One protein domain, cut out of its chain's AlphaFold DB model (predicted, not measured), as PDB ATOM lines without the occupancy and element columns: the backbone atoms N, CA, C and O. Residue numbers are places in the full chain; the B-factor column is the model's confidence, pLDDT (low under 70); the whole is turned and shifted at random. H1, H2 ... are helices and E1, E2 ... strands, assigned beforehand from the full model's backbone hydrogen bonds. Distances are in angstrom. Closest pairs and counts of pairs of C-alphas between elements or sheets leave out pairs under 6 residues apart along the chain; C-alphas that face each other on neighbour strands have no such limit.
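Overview. This is residues 133 to 180 of the 294 residues of the protein "C2 domain-containing protein" of Trichomonas vaginalis (UniProt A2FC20). A long hairpin of two strands, E1 and E2, reaches out like an arm from a head made of two helices, H1 and H2, which fold back on each other as a second hairpin. The helices pack near the end of the arm where E1 begins and E2 ends, while the turn at residues 142 and 143 makes the far tip. The printed part has 48 residues, with two named strands followed by two named helices in the order E1, E2, H1, H2; the sheet, in the order E1 - E2, is antiparallel, and the class is mixed, helices and strands. The whole is only just loose, close to compact, with a radius of gyration of the C-alphas of 11.6 A and spans of 33 by 22 by 15 A.

Arrangement. Start with the sheet: E1, residues 134 to 141, and E2, residues 144 to 152, are antiparallel neighbours and a hairpin, with 156 degrees between their directions. Look for N 135 and O 151, 2.8 A apart, and N 141 and O 144, 2.9 A apart, both within hydrogen-bond range. Next find H1, residues 153 to 163; its closest C-alphas to E1 are those of Gly 156 and Val 135, 5.2 A apart. To E2 the closest are those of Gly 156 and Leu 150, at 7.8 A. H2, residues 167 to 177, touches H1, and the closest C-alphas are those of Lys 161 and Phe 170, 6.2 A apart. The two form a helical hairpin and run opposite ways at a steep tilt of 40 degrees. The closest C-alphas of H2 and E1 are those of Cys 177 and Ile 134, at 5.5 A; E2 and H2 are apart. In H1 and H2 every O i to N i+4 pair is within hydrogen-bond range.

Along the chain. Find C-alpha 134 at (-37.579, -48.864, -42.499); from there E1 runs 23.0 A to C-alpha 141. E2 begins at C-alpha 144 at (-59.178, -42.541, -36.312) and runs 24.1 A to C-alpha 152. H1 then covers 15.7 A from C-alpha 153 to C-alpha 163. H2 covers 15.2 A and ends at C-alpha 177 at (-36.948, -52.094, -38.145).

Size, cuts and confidence. Look to Met 142 and Pro 180 for the two C-alphas farthest apart, 36.2 A. The first and last printed C-alphas, those of Leu 133 and Pro 180, are 9.7 A apart. The printed part has no cut, and the links E1 to E2, E2 to H1 and H1 to H2 are tight. The mean pLDDT of the printed part is 90.1, and no printed residue is under 70; E2 has a mean of 83 and H1 of 96.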
ATOM      1  N   LEU A 133     -32.874 -49.109 -42.775       97.19
ATOM      2  CA  LEU A 133     -33.821 -48.834 -41.699       97.19
ATOM      3  C   LEU A 133     -35.157 -48.397 -42.298       97.19
ATOM      4  O   LEU A 133     -35.220 -47.345 -42.935       97.19
ATOM      5  N   ILE A 134     -36.218 -49.165 -42.044       94.88
ATOM      6  CA  ILE A 134     -37.579 -48.864 -42.499       94.88
ATOM      7  C   ILE A 134     -38.526 -48.914 -41.300       94.88
ATOM      8  O   ILE A 134     -38.634 -49.924 -40.607       94.88
ATOM      9  N   VAL A 135     -39.230 -47.813 -41.045       93.50
ATOM     10  CA  VAL A 135     -40.067 -47.621 -39.857       93.50
ATOM     11  C   VAL A 135     -41.493 -47.299 -40.273       93.50
ATOM     12  O   VAL A 135     -41.742 -46.328 -40.982       93.50
ATOM     13  N   GLN A 136     -42.446 -48.097 -39.799       88.81
ATOM     14  CA  GLN A 136     -43.867 -47.897 -40.053       88.81
ATOM     15  C   GLN A 136     -44.466 -46.889 -39.061       88.81
ATOM     16  O   GLN A 136     -44.410 -47.073 -37.844       88.81
ATOM     17  N   VAL A 137     -45.089 -45.831 -39.575       88.00
ATOM     18  CA  VAL A 137     -45.686 -44.750 -38.782       88.00
ATOM     19  C   VAL A 137     -47.165 -44.620 -39.101       88.00
ATOM     20  O   VAL A 137     -47.576 -44.688 -40.254       88.00
ATOM     21  N   PHE A 138     -47.973 -44.422 -38.062       83.38
ATOM     22  CA  PHE A 138     -49.420 -44.266 -38.167       83.38
ATOM     23  C   PHE A 138     -49.807 -42.837 -37.805       83.38
ATOM     24  O   PHE A 138     -49.518 -42.379 -36.694       83.38
ATOM     25  N   TYR A 139     -50.511 -42.167 -38.711       81.25
ATOM     26  CA  TYR A 139     -51.079 -40.844 -38.488       81.25
ATOM     27  C   TYR A 139     -52.555 -40.982 -38.137       81.25
ATOM     28  O   TYR A 139     -53.320 -41.608 -38.868       81.25
ATOM     29  N   GLU A 140     -52.951 -40.407 -37.006       80.19
ATOM     30  CA  GLU A 140     -54.327 -40.414 -36.509       80.19
ATOM     31  C   GLU A 140     -54.923 -39.011 -36.646       80.19
ATOM     32  O   GLU A 140     -54.248 -38.010 -36.400       80.19
ATOM     33  N   ASN A 141     -56.185 -38.938 -37.057       78.06
ATOM     34  CA  ASN A 141     -56.973 -37.712 -37.097       78.06
ATOM     35  C   ASN A 141     -58.233 -37.882 -36.228       78.06
ATOM     36  O   ASN A 141     -58.408 -38.891 -35.545       78.06
ATOM     37  N   MET A 142     -59.136 -36.897 -36.245       78.88
ATOM     38  CA  MET A 142     -60.365 -36.940 -35.436       78.88
ATOM     39  C   MET A 142     -61.305 -38.118 -35.759       78.88
ATOM     40  O   MET A 142     -62.224 -38.392 -34.991       78.88
ATOM     41  N   TYR A 143     -61.084 -38.816 -36.876       74.62
ATOM     42  CA  TYR A 143     -61.874 -39.958 -37.332       74.62
ATOM     43  C   TYR A 143     -61.182 -41.310 -37.107       74.62
ATOM     44  O   TYR A 143     -61.770 -42.334 -37.449       74.62
ATOM     45  N   GLY A 144     -59.977 -41.333 -36.527       78.38
ATOM     46  CA  GLY A 144     -59.178 -42.541 -36.312       78.38
ATOM     47  C   GLY A 144     -57.890 -42.545 -37.131       78.38
ATOM     48  O   GLY A 144     -57.391 -41.497 -37.549       78.38
ATOM     49  N   VAL A 145     -57.301 -43.727 -37.323       78.50
ATOM     50  CA  VAL A 145     -56.045 -43.860 -38.071       78.50
ATOM     51  C   VAL A 145     -56.291 -43.554 -39.547       78.50
ATOM     52  O   VAL A 145     -57.036 -44.262 -40.217       78.50
ATOM     53  N   GLY A 146     -55.663 -42.483 -40.028       71.31
ATOM     54  CA  GLY A 146     -55.905 -41.904 -41.342       71.31
ATOM     55  C   GLY A 146     -54.925 -42.351 -42.424       71.31
ATOM     56  O   GLY A 146     -55.297 -42.485 -43.584       71.31
ATOM     57  N   ARG A 147     -53.659 -42.570 -42.058       75.25
ATOM     58  CA  ARG A 147     -52.588 -42.886 -43.015       75.25
ATOM     59  C   ARG A 147     -51.483 -43.690 -42.345       75.25
ATOM     60  O   ARG A 147     -51.204 -43.497 -41.160       75.25
ATOM     61  N   VAL A 148     -50.848 -44.560 -43.123       78.38
ATOM     62  CA  VAL A 148     -49.610 -45.251 -42.755       78.38
ATOM     63  C   VAL A 148     -48.505 -44.768 -43.682       78.38
ATOM     64  O   VAL A 148     -48.724 -44.657 -44.884       78.38
ATOM     65  N   GLU A 149     -47.339 -44.469 -43.128       84.19
ATOM     66  CA  GLU A 149     -46.153 -44.062 -43.880       84.19
ATOM     67  C   GLU A 149     -44.947 -44.898 -43.463       84.19
ATOM     68  O   GLU A 149     -44.881 -45.391 -42.336       84.19
ATOM     69  N   LEU A 150     -43.997 -45.057 -44.381       90.38
ATOM     70  CA  LEU A 150     -42.773 -45.816 -44.179       90.38
ATOM     71  C   LEU A 150     -41.597 -44.855 -44.211       90.38
ATOM     72  O   LEU A 150     -41.122 -44.473 -45.278       90.38
ATOM     73  N   LEU A 151     -41.145 -44.450 -43.032       94.50
ATOM     74  CA  LEU A 151     -39.974 -43.596 -42.910       94.50
ATOM     75  C   LEU A 151     -38.719 -44.444 -43.107       94.50
ATOM     76  O   LEU A 151     -38.569 -45.489 -42.473       94.50
ATOM     77  N   ARG A 152     -37.817 -43.987 -43.973       96.19
ATOM     78  CA  ARG A 152     -36.564 -44.677 -44.299       96.19
ATOM     79  C   ARG A 152     -35.359 -43.895 -43.781       96.19
ATOM     80  O   ARG A 152     -35.432 -42.671 -43.654       96.19
ATOM     81  N   GLY A 153     -34.265 -44.594 -43.483       96.44
ATOM     82  CA  GLY A 153     -32.990 -43.983 -43.082       96.44
ATOM     83  C   GLY A 153     -33.128 -43.031 -41.887       96.44
ATOM     84  O   GLY A 153     -33.769 -43.373 -40.891       96.44
ATOM     85  N   ASP A 154     -32.557 -41.829 -42.003       97.62
ATOM     86  CA  ASP A 154     -32.496 -40.831 -40.923       97.62
ATOM     87  C   ASP A 154     -33.880 -40.437 -40.385       97.62
ATOM     88  O   ASP A 154     -34.071 -40.350 -39.174       97.62
ATOM     89  N   ALA A 155     -34.886 -40.294 -41.256       97.25
ATOM     90  CA  ALA A 155     -36.248 -39.966 -40.830       97.25
ATOM     91  C   ALA A 155     -36.855 -41.069 -39.944       97.25
ATOM     92  O   ALA A 155     -37.539 -40.787 -38.956       97.25
ATOM     93  N   GLY A 156     -36.585 -42.336 -40.277       96.88
ATOM     94  CA  GLY A 156     -36.980 -43.478 -39.456       96.88
ATOM     95  C   GLY A 156     -36.220 -43.511 -38.128       96.88
ATOM     96  O   GLY A 156     -36.821 -43.726 -37.073       96.88
ATOM     97  N   TYR A 157     -34.917 -43.237 -38.167       97.44
ATOM     98  CA  TYR A 157     -34.058 -43.187 -36.985       97.44
ATOM     99  C   TYR A 157     -34.528 -42.127 -35.979       97.44
ATOM    100  O   TYR A 157     -34.748 -42.438 -34.803       97.44
ATOM    101  N   ASP A 158     -34.748 -40.898 -36.446       97.50
ATOM    102  CA  ASP A 158     -35.221 -39.785 -35.623       97.50
ATOM    103  C   ASP A 158     -36.595 -40.086 -35.023       97.50
ATOM    104  O   ASP A 158     -36.811 -39.877 -33.824       97.50
ATOM    105  N   HIS A 159     -37.498 -40.677 -35.813       95.44
ATOM    106  CA  HIS A 159     -38.805 -41.100 -35.322       95.44
ATOM    107  C   HIS A 159     -38.692 -42.116 -34.178       95.44
ATOM    108  O   HIS A 159     -39.313 -41.937 -33.125       95.44
ATOM    109  N   LEU A 160     -37.881 -43.167 -34.348       95.38
ATOM    110  CA  LEU A 160     -37.659 -44.164 -33.298       95.38
ATOM    111  C   LEU A 160     -37.063 -43.526 -32.044       95.38
ATOM    112  O   LEU A 160     -37.490 -43.852 -30.931       95.38
ATOM    113  N   LYS A 161     -36.123 -42.591 -32.204       94.88
ATOM    114  CA  LYS A 161     -35.480 -41.891 -31.090       94.88
ATOM    115  C   LYS A 161     -36.476 -41.042 -30.300       94.88
ATOM    116  O   LYS A 161     -36.436 -41.053 -29.073       94.88
ATOM    117  N   THR A 162     -37.395 -40.353 -30.978       93.81
ATOM    118  CA  THR A 162     -38.457 -39.568 -30.328       93.81
ATOM    119  C   THR A 162     -39.502 -40.446 -29.631       93.81
ATOM    120  O   THR A 162     -40.009 -40.070 -28.577       93.81
ATOM    121  N   GLN A 163     -39.857 -41.601 -30.203       88.75
ATOM    122  CA  GLN A 163     -40.934 -42.454 -29.676       88.75
ATOM    123  C   GLN A 163     -40.488 -43.415 -28.563       88.75
ATOM    124  O   GLN A 163     -41.317 -43.877 -27.769       88.75
ATOM    125  N   SER A 164     -39.200 -43.748 -28.504       91.75
ATOM    126  CA  SER A 164     -38.671 -44.720 -27.545       91.75
ATOM    127  C   SER A 164     -38.601 -44.140 -26.135       91.75
ATOM    128  O   SER A 164     -38.126 -43.027 -25.927       91.75
ATOM    129  N   ARG A 165     -39.039 -44.905 -25.127       90.75
ATOM    130  CA  ARG A 165     -39.052 -44.424 -23.729       90.75
ATOM    131  C   ARG A 165     -37.692 -44.491 -23.049       90.75
ATOM    132  O   ARG A 165     -37.483 -43.862 -22.018       90.75
ATOM    133  N   ASN A 166     -36.817 -45.347 -23.557       93.88
ATOM    134  CA  ASN A 166     -35.484 -45.580 -23.033       93.88
ATOM    135  C   ASN A 166     -34.593 -46.168 -24.131       93.88
ATOM    136  O   ASN A 166     -35.077 -46.634 -25.165       93.88
ATOM    137  N   GLN A 167     -33.289 -46.178 -23.860       94.88
ATOM    138  CA  GLN A 167     -32.266 -46.649 -24.788       94.88
ATOM    139  C   GLN A 167     -32.483 -48.105 -25.233       94.88
ATOM    140  O   GLN A 167     -32.342 -48.422 -26.408       94.88
ATOM    141  N   LYS A 168     -32.898 -48.984 -24.315       94.50
ATOM    142  CA  LYS A 168     -33.128 -50.404 -24.615       94.50
ATOM    143  C   LYS A 168     -34.261 -50.607 -25.625       94.50
ATOM    144  O   LYS A 168     -34.146 -51.429 -26.524       94.50
ATOM    145  N   GLU A 169     -35.362 -49.873 -25.470       90.12
ATOM    146  CA  GLU A 169     -36.491 -49.916 -26.403       90.12
ATOM    147  C   GLU A 169     -36.121 -49.346 -27.776       90.12
ATOM    148  O   GLU A 169     -36.547 -49.886 -28.799       90.12
ATOM    149  N   PHE A 170     -35.307 -48.291 -27.788       94.88
ATOM    150  CA  PHE A 170     -34.782 -47.710 -29.017       94.88
ATOM    151  C   PHE A 170     -33.939 -48.720 -29.796       94.88
ATOM    152  O   PHE A 170     -34.215 -48.969 -30.964       94.88
ATOM    153  N   GLU A 171     -32.973 -49.362 -29.139       96.06
ATOM    154  CA  GLU A 171     -32.101 -50.368 -29.757       96.06
ATOM    155  C   GLU A 171     -32.874 -51.607 -30.231       96.06
ATOM    156  O   GLU A 171     -32.607 -52.125 -31.316       96.06
ATOM    157  N   GLU A 172     -33.867 -52.066 -29.456       92.75
ATOM    158  CA  GLU A 172     -34.751 -53.169 -29.855       92.75
ATOM    159  C   GLU A 172     -35.547 -52.802 -31.118       92.75
ATOM    160  O   GLU A 172     -35.593 -53.585 -32.066       92.75
ATOM    161  N   SER A 173     -36.129 -51.600 -31.158       92.62
ATOM    162  CA  SER A 173     -36.899 -51.126 -32.313       92.62
ATOM    163  C   SER A 173     -36.008 -50.908 -33.532       92.62
ATOM    164  O   SER A 173     -36.370 -51.332 -34.622       92.62
ATOM    165  N   LEU A 174     -34.823 -50.320 -33.348       96.06
ATOM    166  CA  LEU A 174     -33.844 -50.111 -34.411       96.06
ATOM    167  C   LEU A 174     -33.460 -51.444 -35.055       96.06
ATOM    168  O   LEU A 174     -33.520 -51.577 -36.275       96.06
ATOM    169  N   LYS A 175     -33.153 -52.460 -34.239       94.88
ATOM    170  CA  LYS A 175     -32.835 -53.806 -34.726       94.88
ATOM    171  C   LYS A 175     -33.998 -54.433 -35.495       94.88
ATOM    172  O   LYS A 175     -33.768 -55.031 -36.538       94.88
ATOM    173  N   LEU A 176     -35.225 -54.334 -34.979       91.62
ATOM    174  CA  LEU A 176     -36.394 -54.954 -35.609       91.62
ATOM    175  C   LEU A 176     -36.837 -54.233 -36.893       91.62
ATOM    176  O   LEU A 176     -37.349 -54.881 -37.796       91.62
ATOM    177  N   CYS A 177     -36.639 -52.918 -36.973       93.56
ATOM    178  CA  CYS A 177     -36.948 -52.094 -38.145       93.56
ATOM    179  C   CYS A 177     -35.821 -52.086 -39.197       93.56
ATOM    180  O   CYS A 177     -35.993 -51.489 -40.258       93.56
ATOM    181  N   THR A 178     -34.666 -52.701 -38.923       96.00
ATOM    182  CA  THR A 178     -33.567 -52.811 -39.895       96.00
ATOM    183  C   THR A 178     -33.731 -54.085 -40.712       96.00
ATOM    184  O   THR A 178     -33.870 -55.172 -40.147       96.00
ATOM    185  N   VAL A 179     -33.698 -53.961 -42.038       93.31
ATOM    186  CA  VAL A 179     -33.833 -55.084 -42.969       93.31
ATOM    187  C   VAL A 179     -32.686 -56.084 -42.735       93.31
ATOM    188  O   VAL A 179     -31.517 -55.693 -42.805       93.31
ATOM    189  N   PRO A 180     -32.977 -57.368 -42.453       90.62
ATOM    190  CA  PRO A 180     -31.948 -58.384 -42.241       90.62
ATOM    191  C   PRO A 180     -31.017 -58.577 -43.444       90.62
ATOM    192  O   PRO A 180     -31.417 -58.398 -44.591       90.62
TER     193      PRO A 180